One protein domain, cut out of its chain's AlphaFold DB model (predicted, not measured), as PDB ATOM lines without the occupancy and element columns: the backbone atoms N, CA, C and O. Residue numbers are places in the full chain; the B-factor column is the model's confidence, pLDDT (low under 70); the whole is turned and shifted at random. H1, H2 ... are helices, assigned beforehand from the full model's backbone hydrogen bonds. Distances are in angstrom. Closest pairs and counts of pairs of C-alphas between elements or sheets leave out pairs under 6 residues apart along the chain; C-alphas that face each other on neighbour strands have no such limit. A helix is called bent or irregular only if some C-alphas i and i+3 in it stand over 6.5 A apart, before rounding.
ATOM      1  N   ILE A 293     -24.587 -27.926   4.068       89.12
ATOM      2  CA  ILE A 293     -24.382 -28.552   5.375       89.12
ATOM      3  C   ILE A 293     -25.182 -27.782   6.425       89.12
ATOM      4  O   ILE A 293     -24.950 -26.591   6.648       89.12
ATOM      5  N   THR A 294     -26.075 -28.475   7.114       91.00
ATOM      6  CA  THR A 294     -26.942 -27.955   8.174       91.00
ATOM      7  C   THR A 294     -26.687 -28.692   9.491       91.00
ATOM      8  O   THR A 294     -25.910 -29.641   9.552       91.00
ATOM      9  N   ASP A 295     -27.332 -28.267  10.579       91.81
ATOM     10  CA  ASP A 295     -27.216 -28.976  11.862       91.81
ATOM     11  C   ASP A 295     -27.856 -30.373  11.837       91.81
ATOM     12  O   ASP A 295     -27.440 -31.243  12.601       91.81
ATOM     13  N   LYS A 296     -28.790 -30.627  10.905       91.00
ATOM     14  CA  LYS A 296     -29.403 -31.952  10.722       91.00
ATOM     15  C   LYS A 296     -28.394 -33.022  10.319       91.00
ATOM     16  O   LYS A 296     -28.548 -34.177  10.706       91.00
ATOM     17  N   ASP A 297     -27.334 -32.643   9.609       92.81
ATOM     18  CA  ASP A 297     -26.298 -33.579   9.151       92.81
ATOM     19  C   ASP A 297     -25.465 -34.147  10.312       92.81
ATOM     20  O   ASP A 297     -24.724 -35.112  10.141       92.81
ATOM     21  N   PHE A 298     -25.597 -33.570  11.511       95.88
ATOM     22  CA  PHE A 298     -24.912 -34.006  12.728       95.88
ATOM     23  C   PHE A 298     -25.823 -34.808  13.668       95.88
ATOM     24  O   PHE A 298     -25.323 -35.389  14.630       95.88
ATOM     25  N   GLU A 299     -27.130 -34.897  13.391       94.62
ATOM     26  CA  GLU A 299     -28.088 -35.631  14.230       94.62
ATOM     27  C   GLU A 299     -27.865 -37.149  14.158       94.62
ATOM     28  O   GLU A 299     -27.614 -37.775  15.186       94.62
ATOM     29  N   GLN A 300     -27.858 -37.756  12.964       93.38
ATOM     30  CA  GLN A 300     -27.632 -39.207  12.838       93.38
ATOM     31  C   GLN A 300     -26.224 -39.654  13.272       93.38
ATOM     32  O   GLN A 300     -26.108 -40.694  13.927       93.38
ATOM     33  N   PRO A 301     -25.140 -38.899  12.996       96.06
ATOM     34  CA  PRO A 301     -23.842 -39.179  13.601       96.06
ATOM     35  C   PRO A 301     -23.859 -39.148  15.135       96.06
ATOM     36  O   PRO A 301     -23.163 -39.953  15.755       96.06
ATOM     37  N   ARG A 302     -24.657 -38.264  15.753       97.12
ATOM     38  CA  ARG A 302     -24.807 -38.204  17.217       97.12
ATOM     39  C   ARG A 302     -25.538 -39.433  17.741       97.12
ATOM     40  O   ARG A 302     -25.039 -40.074  18.659       97.12
ATOM     41  N   GLU A 303     -26.642 -39.824  17.108       94.31
ATOM     42  CA  GLU A 303     -27.362 -41.062  17.445       94.31
ATOM     43  C   GLU A 303     -26.452 -42.303  17.329       94.31
ATOM     44  O   GLU A 303     -26.498 -43.214  18.166       94.31
ATOM     45  N   LEU A 304     -25.585 -42.339  16.310       92.88
ATOM     46  CA  LEU A 304     -24.593 -43.400  16.149       92.88
ATOM     47  C   LEU A 304     -23.530 -43.359  17.255       92.88
ATOM     48  O   LEU A 304     -23.181 -44.411  17.791       92.88
ATOM     49  N   TRP A 305     -23.033 -42.173  17.619       95.00
ATOM     50  CA  TRP A 305     -22.092 -42.004  18.728       95.00
ATOM     51  C   TRP A 305     -22.684 -42.505  20.047       95.00
ATOM     52  O   TRP A 305     -22.079 -43.351  20.702       95.00
ATOM     53  N   GLU A 306     -23.903 -42.088  20.385       95.19
ATOM     54  CA  GLU A 306     -24.634 -42.561  21.568       95.19
ATOM     55  C   GLU A 306     -24.827 -44.082  21.553       95.19
ATOM     56  O   GLU A 306     -24.660 -44.757  22.573       95.19
ATOM     57  N   THR A 307     -25.118 -44.651  20.380       90.12
ATOM     58  CA  THR A 307     -25.223 -46.103  20.217       90.12
ATOM     59  C   THR A 307     -23.889 -46.791  20.505       90.12
ATOM     60  O   THR A 307     -23.876 -47.765  21.255       90.12
ATOM     61  N   MET A 308     -22.771 -46.280  19.984       88.19
ATOM     62  CA  MET A 308     -21.437 -46.831  20.261       88.19
ATOM     63  C   MET A 308     -21.042 -46.682  21.735       88.19
ATOM     64  O   MET A 308     -20.444 -47.598  22.290       88.19
ATOM     65  N   LEU A 309     -21.412 -45.579  22.395       91.81
ATOM     66  CA  LEU A 309     -21.203 -45.404  23.839       91.81
ATOM     67  C   LEU A 309     -21.982 -46.430  24.676       91.81
ATOM     68  O   LEU A 309     -21.552 -46.781  25.773       91.81
ATOM     69  N   SER A 310     -23.120 -46.915  24.170       92.19
ATOM     70  CA  SER A 310     -23.911 -47.961  24.831       92.19
ATOM     71  C   SER A 310     -23.318 -49.369  24.694       92.19
ATOM     72  O   SER A 310     -23.769 -50.292  25.376       92.19
ATOM     73  N   GLU A 311     -22.324 -49.549  23.819       90.19
ATOM     74  CA  GLU A 311     -21.639 -50.820  23.604       90.19
ATOM     75  C   GLU A 311     -20.324 -50.884  24.392       90.19
ATOM     76  O   GLU A 311     -19.577 -49.912  24.499       90.19
ATOM     77  N   GLU A 312     -20.022 -52.060  24.948       89.75
ATOM     78  CA  GLU A 312     -18.806 -52.274  25.730       89.75
ATOM     79  C   GLU A 312     -17.551 -52.002  24.883       89.75
ATOM     80  O   GLU A 312     -17.338 -52.620  23.840       89.75
ATOM     81  N   GLY A 313     -16.723 -51.054  25.329       88.12
ATOM     82  CA  GLY A 313     -15.501 -50.652  24.632       88.12
ATOM     83  C   GLY A 313     -15.723 -49.863  23.335       88.12
ATOM     84  O   GLY A 313     -14.746 -49.576  22.642       88.12
ATOM     85  N   GLY A 314     -16.964 -49.508  22.977       88.19
ATOM     86  CA  GLY A 314     -17.269 -48.819  21.717       88.19
ATOM     87  C   GLY A 314     -16.572 -47.461  21.603       88.19
ATOM     88  O   GLY A 314     -15.935 -47.173  20.585       88.19
ATOM     89  N   ARG A 315     -16.586 -46.678  22.690       92.25
ATOM     90  CA  ARG A 315     -15.841 -45.413  22.811       92.25
ATOM     91  C   ARG A 315     -14.344 -45.619  22.592       92.25
ATOM     92  O   ARG A 315     -13.736 -44.963  21.743       92.25
ATOM     93  N   GLU A 316     -13.746 -46.532  23.357       91.94
ATOM     94  CA  GLU A 316     -12.311 -46.810  23.319       91.94
ATOM     95  C   GLU A 316     -11.872 -47.252  21.922       91.94
ATOM     96  O   GLU A 316     -10.858 -46.775  21.412       91.94
ATOM     97  N   ASN A 317     -12.632 -48.154  21.302       88.50
ATOM     98  CA  ASN A 317     -12.338 -48.698  19.980       88.50
ATOM     99  C   ASN A 317     -12.397 -47.610  18.904       88.50
ATOM    100  O   ASN A 317     -11.483 -47.516  18.080       88.50
ATOM    101  N   PHE A 318     -13.416 -46.747  18.942       91.19
ATOM    102  CA  PHE A 318     -13.531 -45.631  18.007       91.19
ATOM    103  C   PHE A 318     -12.315 -44.695  18.090       91.19
ATOM    104  O   PHE A 318     -11.656 -44.432  17.080       91.19
ATOM    105  N   LEU A 319     -11.954 -44.257  19.299       94.44
ATOM    106  CA  LEU A 319     -10.828 -43.346  19.518       94.44
ATOM    107  C   LEU A 319      -9.478 -43.992  19.170       94.44
ATOM    108  O   LEU A 319      -8.635 -43.354  18.531       94.44
ATOM    109  N   LYS A 320      -9.272 -45.268  19.528       90.69
ATOM    110  CA  LYS A 320      -8.057 -46.031  19.182       90.69
ATOM    111  C   LYS A 320      -7.860 -46.175  17.674       90.69
ATOM    112  O   LYS A 320      -6.715 -46.256  17.240       90.69
ATOM    113  N   ASN A 321      -8.933 -46.170  16.888       87.12
ATOM    114  CA  ASN A 321      -8.854 -46.189  15.428       87.12
ATOM    115  C   ASN A 321      -8.622 -44.781  14.856       87.12
ATOM    116  O   ASN A 321      -7.735 -44.583  14.021       87.12
ATOM    117  N   LEU A 322      -9.390 -43.793  15.324       92.94
ATOM    118  CA  LEU A 322      -9.399 -42.445  14.758       92.94
ATOM    119  C   LEU A 322      -8.139 -41.641  15.100       92.94
ATOM    120  O   LEU A 322      -7.506 -41.080  14.204       92.94
ATOM    121  N   CYS A 323      -7.750 -41.574  16.375       95.06
ATOM    122  CA  CYS A 323      -6.677 -40.685  16.831       95.06
ATOM    123  C   CYS A 323      -5.307 -41.024  16.215       95.06
ATOM    124  O   CYS A 323      -4.571 -40.097  15.859       95.06
ATOM    125  N   PRO A 324      -4.923 -42.303  16.011       90.44
ATOM    126  CA  PRO A 324      -3.710 -42.627  15.274       90.44
ATOM    127  C   PRO A 324      -3.731 -42.191  13.816       90.44
ATOM    128  O   PRO A 324      -2.692 -41.755  13.324       90.44
ATOM    129  N   HIS A 325      -4.872 -42.253  13.143       91.38
ATOM    130  CA  HIS A 325      -4.972 -41.778  11.770       91.38
ATOM    131  C   HIS A 325      -4.935 -40.242  11.718       91.38
ATOM    132  O   HIS A 325      -4.048 -39.656  11.096       91.38
ATOM    133  N   LEU A 326      -5.837 -39.582  12.451       94.25
ATOM    134  CA  LEU A 326      -5.977 -38.124  12.450       94.25
ATOM    135  C   LEU A 326      -4.735 -37.413  13.005       94.25
ATOM    136  O   LEU A 326      -4.314 -36.396  12.466       94.25
ATOM    137  N   GLY A 327      -4.077 -37.977  14.020       93.19
ATOM    138  CA  GLY A 327      -2.850 -37.413  14.585       93.19
ATOM    139  C   GLY A 327      -1.632 -37.449  13.649       93.19
ATOM    140  O   GLY A 327      -0.571 -36.981  14.046       93.19
ATOM    141  N   GLY A 328      -1.741 -38.054  12.459       92.62
ATOM    142  CA  GLY A 328      -0.738 -37.951  11.390       92.62
ATOM    143  C   GLY A 328      -0.974 -36.789  10.415       92.62
ATOM    144  O   GLY A 328      -0.147 -36.573   9.532       92.62
ATOM    145  N   ALA A 329      -2.087 -36.062  10.545       96.25
ATOM    146  CA  ALA A 329      -2.421 -34.925   9.694       96.25
ATOM    147  C   ALA A 329      -1.732 -33.625  10.157       96.25
ATOM    148  O   ALA A 329      -1.142 -33.551  11.234       96.25
ATOM    149  N   SER A 330      -1.819 -32.576   9.333       97.12
ATOM    150  CA  SER A 330      -1.363 -31.229   9.707       97.12
ATOM    151  C   SER A 330      -2.196 -30.646  10.855       97.12
ATOM    152  O   SER A 330      -3.384 -30.953  10.951       97.12
ATOM    153  N   GLU A 331      -1.616 -29.747  11.657       96.88
ATOM    154  CA  GLU A 331      -2.297 -29.168  12.827       96.88
ATOM    155  C   GLU A 331      -3.634 -28.506  12.471       96.88
ATOM    156  O   GLU A 331      -4.638 -28.768  13.117       96.88
ATOM    157  N   HIS A 332      -3.677 -27.748  11.371       97.62
ATOM    158  CA  HIS A 332      -4.907 -27.111  10.901       97.62
ATOM    159  C   HIS A 332      -6.033 -28.125  10.626       97.62
ATOM    160  O   HIS A 332      -7.176 -27.913  11.014       97.62
ATOM    161  N   VAL A 333      -5.707 -29.260   9.998       97.81
ATOM    162  CA  VAL A 333      -6.684 -30.330   9.730       97.81
ATOM    163  C   VAL A 333      -7.162 -30.974  11.031       97.81
ATOM    164  O   VAL A 333      -8.343 -31.286  11.152       97.81
ATOM    165  N   ILE A 334      -6.267 -31.162  12.004       97.69
ATOM    166  CA  ILE A 334      -6.624 -31.695  13.323       97.69
ATOM    167  C   ILE A 334      -7.605 -30.750  14.027       97.69
ATOM    168  O   ILE A 334      -8.635 -31.206  14.520       97.69
ATOM    169  N   GLU A 335      -7.319 -29.449  14.037       97.88
ATOM    170  CA  GLU A 335      -8.177 -28.434  14.654       97.88
ATOM    171  C   GLU A 335      -9.575 -28.393  14.020       97.88
ATOM    172  O   GLU A 335     -10.576 -28.429  14.738       97.88
ATOM    173  N   GLU A 336      -9.666 -28.361  12.687       98.19
ATOM    174  CA  GLU A 336     -10.958 -28.346  11.986       98.19
ATOM    175  C   GLU A 336     -11.732 -29.659  12.166       98.19
ATOM    176  O   GLU A 336     -12.946 -29.637  12.378       98.19
ATOM    177  N   ALA A 337     -11.047 -30.806  12.170       97.56
ATOM    178  CA  ALA A 337     -11.682 -32.090  12.447       97.56
ATOM    179  C   ALA A 337     -12.254 -32.143  13.871       97.56
ATOM    180  O   ALA A 337     -13.391 -32.576  14.048       97.56
ATOM    181  N   ILE A 338     -11.516 -31.663  14.878       98.25
ATOM    182  CA  ILE A 338     -12.009 -31.594  16.263       98.25
ATOM    183  C   ILE A 338     -13.260 -30.712  16.344       98.25
ATOM    184  O   ILE A 338     -14.244 -31.127  16.952       98.25
ATOM    185  N   LYS A 339     -13.267 -29.539  15.692       97.94
ATOM    186  CA  LYS A 339     -14.457 -28.667  15.634       97.94
ATOM    187  C   LYS A 339     -15.645 -29.367  14.973       97.94
ATOM    188  O   LYS A 339     -16.765 -29.262  15.463       97.94
ATOM    189  N   MET A 340     -15.409 -30.097  13.884       97.75
ATOM    190  CA  MET A 340     -16.446 -30.865  13.196       97.75
ATOM    191  C   MET A 340     -17.018 -31.973  14.093       97.75
ATOM    192  O   MET A 340     -18.234 -32.077  14.221       97.75
ATOM    193  N   PHE A 341     -16.171 -32.771  14.749       97.94
ATOM    194  CA  PHE A 341     -16.626 -33.815  15.675       97.94
ATOM    195  C   PHE A 341     -17.317 -33.238  16.917       97.94
ATOM    196  O   PHE A 341     -18.271 -33.837  17.401       97.94
ATOM    197  N   ALA A 342     -16.924 -32.047  17.375       97.88
ATOM    198  CA  ALA A 342     -17.607 -31.349  18.464       97.88
ATOM    199  C   ALA A 342     -19.050 -30.935  18.112       97.88
ATOM    200  O   ALA A 342     -19.878 -30.807  19.008       97.88
ATOM    201  N   ARG A 343     -19.386 -30.770  16.821       97.62
ATOM    202  CA  ARG A 343     -20.785 -30.571  16.386       97.62
ATOM    203  C   ARG A 343     -21.627 -31.843  16.527       97.62
ATOM    204  O   ARG A 343     -22.843 -31.750  16.691       97.62
ATOM    205  N   VAL A 344     -20.995 -33.019  16.473       97.56
ATOM    206  CA  VAL A 344     -21.650 -34.299  16.776       97.56
ATOM    207  C   VAL A 344     -21.883 -34.397  18.279       97.56
ATOM    208  O   VAL A 344     -23.025 -34.510  18.709       97.56
ATOM    209  N   ASP A 345     -20.821 -34.291  19.071       97.69
ATOM    210  CA  ASP A 345     -20.868 -34.297  20.532       97.69
ATOM    211  C   ASP A 345     -19.640 -33.560  21.087       97.69
ATOM    212  O   ASP A 345     -18.509 -33.802  20.655       97.69
ATOM    213  N   GLU A 346     -19.837 -32.654  22.045       96.94
ATOM    214  CA  GLU A 346     -18.730 -31.869  22.606       96.94
ATOM    215  C   GLU A 346     -17.705 -32.760  23.324       96.94
ATOM    216  O   GLU A 346     -16.497 -32.520  23.220       96.94
ATOM    217  N   GLY A 347     -18.174 -33.811  24.009       96.75
ATOM    218  CA  GLY A 347     -17.325 -34.792  24.685       96.75
ATOM    219  C   GLY A 347     -16.451 -35.564  23.701       96.75
ATOM    220  O   GLY A 347     -15.245 -35.685  23.916       96.75
ATOM    221  N   LEU A 348     -17.014 -35.981  22.566       97.38
ATOM    222  CA  LEU A 348     -16.267 -36.607  21.475       97.38
ATOM    223  C   LEU A 348     -15.138 -35.703  20.957       97.38
ATOM    224  O   LEU A 348     -14.012 -36.163  20.761       97.38
ATOM    225  N   GLY A 349     -15.410 -34.410  20.764       97.38
ATOM    226  CA  GLY A 349     -14.383 -33.444  20.360       97.38
ATOM    227  C   GLY A 349     -13.227 -33.359  21.367       97.38
ATOM    228  O   GLY A 349     -12.053 -33.391  20.980       97.38
ATOM    229  N   GLN A 350     -13.549 -33.305  22.662       97.44
ATOM    230  CA  GLN A 350     -12.560 -33.277  23.749       97.44
ATOM    231  C   GLN A 350     -11.742 -34.573  23.815       97.44
ATOM    232  O   GLN A 350     -10.515 -34.529  23.940       97.44
ATOM    233  N   ASP A 351     -12.405 -35.716  23.667       96.69
ATOM    234  CA  ASP A 351     -11.788 -37.038  23.671       96.69
ATOM    235  C   ASP A 351     -10.781 -37.206  22.529       96.69
ATOM    236  O   ASP A 351      -9.673 -37.708  22.735       96.69
ATOM    237  N   ILE A 352     -11.127 -36.734  21.329       97.56
ATOM    238  CA  ILE A 352     -10.225 -36.752  20.170       97.56
ATOM    239  C   ILE A 352      -9.016 -35.846  20.420       97.56
ATOM    240  O   ILE A 352      -7.876 -36.264  20.191       97.56
ATOM    241  N   ALA A 353      -9.241 -34.626  20.917       97.19
ATOM    242  CA  ALA A 353      -8.164 -33.687  21.220       97.19
ATOM    243  C   ALA A 353      -7.170 -34.285  22.231       97.19
ATOM    244  O   ALA A 353      -5.952 -34.261  22.014       97.19
ATOM    245  N   GLN A 354      -7.687 -34.887  23.305       97.00
ATOM    246  CA  GLN A 354      -6.867 -35.531  24.325       97.00
ATOM    247  C   GLN A 354      -6.162 -36.783  23.787       97.00
ATOM    248  O   GLN A 354      -4.968 -36.963  24.037       97.00
ATOM    249  N   GLY A 355      -6.850 -37.616  23.006       96.56
ATOM    250  CA  GLY A 355      -6.278 -38.825  22.416       96.56
ATOM    251  C   GLY A 355      -5.132 -38.533  21.442       96.56
ATOM    252  O   GLY A 355      -4.108 -39.224  21.451       96.56
ATOM    253  N   ILE A 356      -5.247 -37.469  20.643       95.62
ATOM    254  CA  ILE A 356      -4.168 -37.011  19.754       95.62
ATOM    255  C   ILE A 356      -2.993 -36.454  20.560       95.62
ATOM    256  O   ILE A 356      -1.839 -36.769  20.249       95.62
ATOM    257  N   LYS A 357      -3.258 -35.666  21.609       95.50
ATOM    258  CA  LYS A 357      -2.209 -35.168  22.508       95.50
ATOM    259  C   LYS A 357      -1.441 -36.323  23.155       95.50
ATOM    260  O   LYS A 357      -0.215 -36.352  23.078       95.50
ATOM    261  N   ASN A 358      -2.155 -37.305  23.704       94.69
ATOM    262  CA  ASN A 358      -1.558 -38.506  24.286       94.69
ATOM    263  C   ASN A 358      -0.653 -39.220  23.277       94.69
ATOM    264  O   ASN A 358       0.493 -39.531  23.594       94.69
ATOM    265  N   LYS A 359      -1.123 -39.403  22.037       90.44
ATOM    266  CA  LYS A 359      -0.323 -40.015  20.972       90.44
ATOM    267  C   LYS A 359       0.961 -39.235  20.674       90.44
ATOM    268  O   LYS A 359       2.016 -39.854  20.551       90.44
ATOM    269  N   LYS A 360       0.890 -37.902  20.549       89.44
ATOM    270  CA  LYS A 360       2.072 -37.046  20.313       89.44
ATOM    271  C   LYS A 360       3.097 -37.169  21.453       89.44
ATOM    272  O   LYS A 360       4.295 -37.092  21.206       89.44
ATOM    273  N   GLU A 361       2.630 -37.421  22.675       92.81
ATOM    274  CA  GLU A 361       3.453 -37.653  23.871       92.81
ATOM    275  C   GLU A 361       3.900 -39.123  24.052       92.81
ATOM    276  O   GLU A 361       4.549 -39.446  25.046       92.81
ATOM    277  N   GLY A 362       3.555 -40.028  23.129       88.69
ATOM    278  CA  GLY A 362       3.886 -41.457  23.226       88.69
ATOM    279  C   GLY A 362       3.072 -42.236  24.268       88.69
ATOM    280  O   GLY A 362       3.471 -43.331  24.664       88.69
ATOM    281  N   LYS A 363       1.942 -41.688  24.725       90.88
ATOM    282  CA  LYS A 363       1.018 -42.310  25.684       90.88
ATOM    283  C   LYS A 363      -0.120 -43.058  24.969       90.88
ATOM    284  O   LYS A 363      -0.415 -42.756  23.809       90.88
ATOM    285  N   PRO A 364      -0.795 -44.007  25.648       87.31
ATOM    286  CA  PRO A 364      -2.022 -44.618  25.140       87.31
ATOM    287  C   PRO A 364      -3.092 -43.572  24.797       87.31
ATOM    288  O   PRO A 364      -3.246 -42.580  25.505       87.31
ATOM    289  N   VAL A 365      -3.821 -43.792  23.697       84.94
ATOM    290  CA  VAL A 365      -4.859 -42.866  23.203       84.94
ATOM    291  C   VAL A 365      -6.020 -42.735  24.190       84.94
ATOM    292  O   VAL A 365      -6.479 -41.619  24.418       84.94
ATOM    293  N   VAL A 366      -6.465 -43.857  24.763       81.31
ATOM    294  CA  VAL A 366      -7.551 -43.942  25.751       81.31
ATOM    295  C   VAL A 366      -7.037 -44.604  27.011       81.31
ATOM    296  O   VAL A 366      -6.276 -45.592  26.851       81.31
TER     297      VAL A 366
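AT A GLANCE: This is residues 293 to 366 of the 366 residues of the protein "Catalase-domain-containing protein" of Aureobasidium pullulans (UniProt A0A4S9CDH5). A flat assembly of four helices: H3 and H4 form a hairpin, H2 packs on H4 and crosses it, and H1 stands across the end of the hairpin where H3 turns into H4. The printed part has 74 residues with four named helices, in the order H1, H2, H3, H4, and no named strand; the class is all helix. It is compact, with a radius of gyration of the C-alphas of 12.3 A, and spans 35 by 31 by 16 A.

IN THESE COORDINATES: H1, residues 295 to 309, begins at C-alpha 295 at (-27.216, -28.976, 11.862) and measures 21.2 A; it is irregular, only just, with C-alphas 297 and 300 6.9 A apart. H2, residues 314 to 326, measures 18.1 A. H3, residues 331 to 344, measures 20.4 A. H4, residues 346 to 360, measures 21.6 A and ends at C-alpha 360 at (2.072, -37.046, 20.313).

HOW THE PARTS SIT: H1 and H2 only just touch, only at the corner, with 3 pairs of C-alphas within 8 A; the closest are Met 308 and Gly 314, 4.8 A. H1 touches H3, with residues 343 to 344 of H3 alone, about perpendicular at 85 degrees; the closest C-alphas are Arg 302 and Val 344, 5.0 A. H1 and H4 are only just apart, 8.4 A at the closest. H2 touches H4 at a steep tilt of 55 degrees, the same way; the closest C-alphas are Cys 323 and Ile 356, 5.3 A. H2 and H3 are close but not clearly touching. The hairpin of H3 and H4 has a shallow tilt of 29 degrees, opposite ways; the closest C-alphas are Ala 342 and Gly 349, 4.3 A. The helix packing is mostly crossed, only just. Every O i to N i+4 pair is within hydrogen-bond range in H4, against 8 of 11 in H1, 7 of 9 in H2 and 9 of 10 in H3.

THE WHOLE: The two C-alphas farthest apart, Thr 294 and Gly 362, are 36.9 A apart. The printed part has no cut, and its three links are tight. The mean pLDDT of the printed part is 93.7, and no printed residue is under 70.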